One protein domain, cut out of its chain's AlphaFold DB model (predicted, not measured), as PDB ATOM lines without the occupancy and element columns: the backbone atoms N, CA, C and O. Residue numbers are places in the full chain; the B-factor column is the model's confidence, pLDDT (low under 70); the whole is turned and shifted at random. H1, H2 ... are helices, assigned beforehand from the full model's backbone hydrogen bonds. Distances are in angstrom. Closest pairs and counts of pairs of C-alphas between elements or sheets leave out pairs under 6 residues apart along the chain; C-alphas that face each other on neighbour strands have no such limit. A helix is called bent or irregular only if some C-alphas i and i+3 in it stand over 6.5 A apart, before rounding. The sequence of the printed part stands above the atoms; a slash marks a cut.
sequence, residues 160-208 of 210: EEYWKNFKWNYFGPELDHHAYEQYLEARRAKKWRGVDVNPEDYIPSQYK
ATOM      1  N   GLU A 160     291.384 209.780 233.581       92.62
ATOM      2  CA  GLU A 160     290.108 210.453 233.301       92.62
ATOM      3  C   GLU A 160     289.372 209.816 232.118       92.62
ATOM      4  O   GLU A 160     288.161 209.618 232.173       92.62
ATOM      5  N   GLU A 161     290.110 209.409 231.087       88.31
ATOM      6  CA  GLU A 161     289.560 208.714 229.926       88.31
ATOM      7  C   GLU A 161     289.092 207.296 230.278       88.31
ATOM      8  O   GLU A 161     288.036 206.848 229.828       88.31
ATOM      9  N   TYR A 162     289.843 206.622 231.150       90.69
ATOM     10  CA  TYR A 162     289.508 205.301 231.658       90.69
ATOM     11  C   TYR A 162     288.191 205.306 232.439       90.69
ATOM     12  O   TYR A 162     287.320 204.470 232.192       90.69
ATOM     13  N   TRP A 163     288.012 206.273 233.342       91.50
ATOM     14  CA  TRP A 163     286.797 206.369 234.153       91.50
ATOM     15  C   TRP A 163     285.587 206.918 233.393       91.50
ATOM     16  O   TRP A 163     284.470 206.645 233.812       91.50
ATOM     17  N   LYS A 164     285.774 207.624 232.266       90.25
ATOM     18  CA  LYS A 164     284.665 208.162 231.453       90.25
ATOM     19  C   LYS A 164     283.687 207.082 230.972       90.25
ATOM     20  O   LYS A 164     282.493 207.336 230.902       90.25
ATOM     21  N   ASN A 165     284.201 205.906 230.614       90.19
ATOM     22  CA  ASN A 165     283.403 204.742 230.223       90.19
ATOM     23  C   ASN A 165     283.900 203.508 230.990       90.19
ATOM     24  O   ASN A 165     284.300 202.512 230.385       90.19
ATOM     25  N   PHE A 166     283.938 203.592 232.326       90.88
ATOM     26  CA  PHE A 166     284.584 202.584 233.174       90.88
ATOM     27  C   PHE A 166     284.095 201.160 232.895       90.88
ATOM     28  O   PHE A 166     284.908 200.255 232.708       90.88
ATOM     29  N   LYS A 167     282.773 200.958 232.817       91.12
ATOM     30  CA  LYS A 167     282.189 199.635 232.552       91.12
ATOM     31  C   LYS A 167     282.716 199.035 231.253       91.12
ATOM     32  O   LYS A 167     283.098 197.871 231.232       91.12
ATOM     33  N   TRP A 168     282.784 199.842 230.198       93.62
ATOM     34  CA  TRP A 168     283.295 199.403 228.906       93.62
ATOM     35  C   TRP A 168     284.807 199.167 228.929       93.62
ATOM     36  O   TRP A 168     285.278 198.148 228.442       93.62
ATOM     37  N   ASN A 169     285.575 200.060 229.550       91.88
ATOM     38  CA  ASN A 169     287.032 199.938 229.618       91.88
ATOM     39  C   ASN A 169     287.510 198.782 230.516       91.88
ATOM     40  O   ASN A 169     288.613 198.280 230.317       91.88
ATOM     41  N   TYR A 170     286.717 198.371 231.510       92.31
ATOM     42  CA  TYR A 170     287.048 197.251 232.399       92.31
ATOM     43  C   TYR A 170     286.463 195.920 231.902       92.31
ATOM     44  O   TYR A 170     287.186 194.932 231.836       92.31
ATOM     45  N   PHE A 171     285.178 195.888 231.526       93.69
ATOM     46  CA  PHE A 171     284.459 194.653 231.169       93.69
ATOM     47  C   PHE A 171     284.239 194.465 229.661       93.69
ATOM     48  O   PHE A 171     283.733 193.426 229.246       93.69
ATOM     49  N   GLY A 172     284.607 195.430 228.816       91.50
ATOM     50  CA  GLY A 172     284.390 195.383 227.365       91.50
ATOM     51  C   GLY A 172     284.847 194.093 226.667       91.50
ATOM     52  O   GLY A 172     284.058 193.560 225.885       91.50
ATOM     53  N   PRO A 173     286.031 193.519 226.983       93.12
ATOM     54  CA  PRO A 173     286.451 192.233 226.422       93.12
ATOM     55  C   PRO A 173     285.472 191.082 226.687       93.12
ATOM     56  O   PRO A 173     285.380 190.161 225.882       93.12
ATOM     57  N   GLU A 174     284.764 191.113 227.818       95.00
ATOM     58  CA  GLU A 174     283.832 190.062 228.241       95.00
ATOM     59  C   GLU A 174     282.407 190.322 227.743       95.00
ATOM     60  O   GLU A 174     281.673 189.381 227.447       95.00
ATOM     61  N   LEU A 175     282.012 191.596 227.643       92.38
ATOM     62  CA  LEU A 175     280.673 192.003 227.217       92.38
ATOM     63  C   LEU A 175     280.476 191.843 225.706       92.38
ATOM     64  O   LEU A 175     279.447 191.328 225.275       92.38
ATOM     65  N   ASP A 176     281.444 192.302 224.912       92.44
ATOM     66  CA  ASP A 176     281.446 192.185 223.453       92.44
ATOM     67  C   ASP A 176     282.872 192.402 222.925       92.44
ATOM     68  O   ASP A 176     283.301 193.527 222.650       92.44
ATOM     69  N   HIS A 177     283.623 191.304 222.801       94.12
ATOM     70  CA  HIS A 177     285.036 191.356 222.424       94.12
ATOM     71  C   HIS A 177     285.280 191.970 221.037       94.12
ATOM     72  O   HIS A 177     286.290 192.642 220.851       94.12
ATOM     73  N   HIS A 178     284.361 191.804 220.081       94.62
ATOM     74  CA  HIS A 178     284.527 192.346 218.732       94.62
ATOM     75  C   HIS A 178     284.343 193.864 218.710       94.62
ATOM     76  O   HIS A 178     285.170 194.580 218.141       94.62
ATOM     77  N   ALA A 179     283.285 194.371 219.351       92.88
ATOM     78  CA  ALA A 179     283.091 195.813 219.480       92.88
ATOM     79  C   ALA A 179     284.213 196.446 220.320       92.88
ATOM     80  O   ALA A 179     284.674 197.548 220.019       92.88
ATOM     81  N   TYR A 180     284.710 195.735 221.336       93.62
ATOM     82  CA  TYR A 180     285.833 196.194 222.145       93.62
ATOM     83  C   TYR A 180     287.148 196.262 221.352       93.62
ATOM     84  O   TYR A 180     287.871 197.253 221.452       93.62
ATOM     85  N   GLU A 181     287.442 195.273 220.505       92.25
ATOM     86  CA  GLU A 181     288.595 195.311 219.596       92.25
ATOM     87  C   GLU A 181     288.518 196.494 218.620       92.25
ATOM     88  O   GLU A 181     289.506 197.210 218.441       92.25
ATOM     89  N   GLN A 182     287.342 196.755 218.041       93.31
ATOM     90  CA  GLN A 182     287.126 197.911 217.161       93.31
ATOM     91  C   GLN A 182     287.294 199.241 217.904       93.31
ATOM     92  O   GLN A 182     287.930 200.161 217.386       93.31
ATOM     93  N   TYR A 183     286.776 199.331 219.130       93.38
ATOM     94  CA  TYR A 183     286.972 200.475 220.014       93.38
ATOM     95  C   TYR A 183     288.462 200.738 220.272       93.38
ATOM     96  O   TYR A 183     288.931 201.860 220.069       93.38
ATOM     97  N   LEU A 184     289.228 199.712 220.660       91.25
ATOM     98  CA  LEU A 184     290.668 199.834 220.889       91.25
ATOM     99  C   LEU A 184     291.420 200.253 219.623       91.25
ATOM    100  O   LEU A 184     292.323 201.089 219.693       91.25
ATOM    101  N   GLU A 185     291.045 199.725 218.461       90.12
ATOM    102  CA  GLU A 185     291.684 200.106 217.205       90.12
ATOM    103  C   GLU A 185     291.363 201.550 216.808       90.12
ATOM    104  O   GLU A 185     292.266 202.293 216.416       90.12
ATOM    105  N   ALA A 186     290.121 202.002 216.994       91.94
ATOM    106  CA  ALA A 186     289.744 203.397 216.782       91.94
ATOM    107  C   ALA A 186     290.521 204.343 217.717       91.94
ATOM    108  O   ALA A 186     291.014 205.385 217.275       91.94
ATOM    109  N   ARG A 187     290.713 203.963 218.990       90.69
ATOM    110  CA  ARG A 187     291.571 204.708 219.932       90.69
ATOM    111  C   ARG A 187     293.008 204.803 219.437       90.69
ATOM    112  O   ARG A 187     293.565 205.900 219.382       90.69
ATOM    113  N   ARG A 188     293.613 203.674 219.052       88.50
ATOM    114  CA  ARG A 188     294.995 203.635 218.549       88.50
ATOM    115  C   ARG A 188     295.153 204.451 217.273       88.50
ATOM    116  O   ARG A 188     296.124 205.197 217.149       88.50
ATOM    117  N   ALA A 189     294.199 204.350 216.353       89.25
ATOM    118  CA  ALA A 189     294.188 205.121 215.118       89.25
ATOM    119  C   ALA A 189     294.127 206.631 215.397       89.25
ATOM    120  O   ALA A 189     294.905 207.388 214.817       89.25
ATOM    121  N   LYS A 190     293.288 207.070 216.344       89.69
ATOM    122  CA  LYS A 190     293.234 208.476 216.765       89.69
ATOM    123  C   LYS A 190     294.535 208.932 217.438       89.69
ATOM    124  O   LYS A 190     295.085 209.963 217.066       89.69
ATOM    125  N   LYS A 191     295.046 208.158 218.401       87.06
ATOM    126  CA  LYS A 191     296.203 208.519 219.241       87.06
ATOM    127  C   LYS A 191     297.534 208.505 218.489       87.06
ATOM    128  O   LYS A 191     298.331 209.424 218.643       87.06
ATOM    129  N   TRP A 192     297.786 207.465 217.694       85.94
ATOM    130  CA  TRP A 192     299.097 207.216 217.082       85.94
ATOM    131  C   TRP A 192     299.138 207.481 215.579       85.94
ATOM    132  O   TRP A 192     300.211 207.746 215.045       85.94
ATOM    133  N   ARG A 193     297.992 207.405 214.888       86.00
ATOM    134  CA  ARG A 193     297.914 207.593 213.428       86.00
ATOM    135  C   ARG A 193     297.265 208.922 213.024       86.00
ATOM    136  O   ARG A 193     297.285 209.250 211.844       86.00
ATOM    137  N   GLY A 194     296.712 209.682 213.974       85.56
ATOM    138  CA  GLY A 194     296.076 210.979 213.716       85.56
ATOM    139  C   GLY A 194     294.835 210.893 212.823       85.56
ATOM    140  O   GLY A 194     294.517 211.855 212.130       85.56
ATOM    141  N   VAL A 195     294.164 209.737 212.792       90.38
ATOM    142  CA  VAL A 195     292.946 209.539 211.997       90.38
ATOM    143  C   VAL A 195     291.781 210.253 212.675       90.38
ATOM    144  O   VAL A 195     291.604 210.132 213.889       90.38
ATOM    145  N   ASP A 196     290.972 210.965 211.888       93.06
ATOM    146  CA  ASP A 196     289.733 211.597 212.348       93.06
ATOM    147  C   ASP A 196     288.637 210.539 212.547       93.06
ATOM    148  O   ASP A 196     287.758 210.326 211.716       93.06
ATOM    149  N   VAL A 197     288.772 209.786 213.633       92.25
ATOM    150  CA  VAL A 197     287.812 208.783 214.083       92.25
ATOM    151  C   VAL A 197     287.477 209.061 215.541       92.25
ATOM    152  O   VAL A 197     288.362 209.359 216.346       92.25
ATOM    153  N   ASN A 198     286.200 208.968 215.907       91.75
ATOM    154  CA  ASN A 198     285.787 209.054 217.300       91.75
ATOM    155  C   ASN A 198     285.675 207.641 217.902       91.75
ATOM    156  O   ASN A 198     284.784 206.890 217.511       91.75
ATOM    157  N   PRO A 199     286.534 207.251 218.866       91.12
ATOM    158  CA  PRO A 199     286.491 205.908 219.434       91.12
ATOM    159  C   PRO A 199     285.166 205.613 220.135       91.12
ATOM    160  O   PRO A 199     284.688 204.486 220.111       91.12
ATOM    161  N   GLU A 200     284.528 206.632 220.712       91.19
ATOM    162  CA  GLU A 200     283.258 206.487 221.431       91.19
ATOM    163  C   GLU A 200     282.098 206.054 220.533       91.19
ATOM    164  O   GLU A 200     281.087 205.569 221.039       91.19
ATOM    165  N   ASP A 201     282.230 206.175 219.211       92.19
ATOM    166  CA  ASP A 201     281.218 205.707 218.265       92.19
ATOM    167  C   ASP A 201     281.140 204.175 218.232       92.19
ATOM    168  O   ASP A 201     280.062 203.631 218.004       92.19
ATOM    169  N   TYR A 202     282.245 203.495 218.555       91.50
ATOM    170  CA  TYR A 202     282.369 202.034 218.584       91.50
ATOM    171  C   TYR A 202     281.964 201.414 219.924       91.50
ATOM    172  O   TYR A 202     281.913 200.193 220.052       91.50
ATOM    173  N   ILE A 203     281.657 202.236 220.931       92.75
ATOM    174  CA  ILE A 203     281.062 201.754 222.178       92.75
ATOM    175  C   ILE A 203     279.570 201.501 221.907       92.75
ATOM    176  O   ILE A 203     278.880 202.416 221.450       92.75
ATOM    177  N   PRO A 204     279.021 200.309 222.187       90.88
ATOM    178  CA  PRO A 204     277.585 200.080 222.078       90.88
ATOM    179  C   PRO A 204     276.796 201.068 222.950       90.88
ATOM    180  O   PRO A 204     277.201 201.380 224.069       90.88
ATOM    181  N   SER A 205     275.655 201.556 222.460       89.00
ATOM    182  CA  SER A 205     274.867 202.609 223.127       89.00
ATOM    183  C   SER A 205     274.492 202.279 224.574       89.00
ATOM    184  O   SER A 205     274.499 203.166 225.420       89.00
ATOM    185  N   GLN A 206     274.235 201.004 224.866       86.12
ATOM    186  CA  GLN A 206     273.912 200.489 226.201       86.12
ATOM    187  C   GLN A 206     275.058 200.586 227.227       86.12
ATOM    188  O   GLN A 206     274.822 200.365 228.408       86.12
ATOM    189  N   TYR A 207     276.281 200.900 226.789       84.56
ATOM    190  CA  TYR A 207     277.466 201.029 227.644       84.56
ATOM    191  C   TYR A 207     278.080 202.440 227.614       84.56
ATOM    192  O   TYR A 207     279.158 202.645 228.173       84.56
ATOM    193  N   LYS A 208     277.433 203.415 226.951       80.88
ATOM    194  CA  LYS A 208     277.905 204.809 226.896       80.88
ATOM    195  C   LYS A 208     277.426 205.600 228.118       80.88
ATOM    196  O   LYS A 208     276.227 205.666 228.361       80.88
TER     197      LYS A 208
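What this domain is: This is residues 160 to 208 of the 210 residues of an uncharacterized protein of Cyclospora cayetanensis (UniProt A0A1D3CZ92). H2 and the long H3 meet near their ends as a V, with the short H1 near the free end of H2. After H3 the backbone folds back, and the short H4 packs on H3. The printed part has 49 residues with four named helices, H1 to H4 in order, and no named strand: all helix. It is compact and rounded, radius of gyration of the C-alphas 10.3 A, spans 27 by 24 by 16 A.

How they stand to each other: H1, residues 160 to 164, is close to but not clearly touching H2, residues 166 to 175; their closest C-alphas, of Tyr 162 and Asn 169, are 6.2 A apart. H3, residues 177 to 193, touches H2 with residues 180 to 181 alone, at a steep tilt of 51 degrees, opposite ways; the closest C-alphas, of Gly 172 and Tyr 180, are 5.5 A apart. H4, residues 199 to 202, touches H3; the closest C-alphas, of Ala 186 and Pro 199, are 4.9 A apart. H1 is apart from H3 and H4. Every O i to N i+4 pair is within hydrogen-bond range in H1 and H3, 4 of 6 in H2; H4 is too short for such a pair.

Where its parts are: H1 begins at C-alpha 160 (290.108, 210.453, 233.301). H2, 12.8 A long, is irregular: C-alphas 170 and 173 are 7.8 A apart. H3, 22.6 A long, ends at C-alpha 193 (297.914, 207.593, 213.428).

The domain as a whole: The C-alphas farthest apart, of Glu 174 and Gly 194, are 28.3 A apart. The printed part has no cut, its three links between helices are tight, and no printed residue is under 70 in pLDDT.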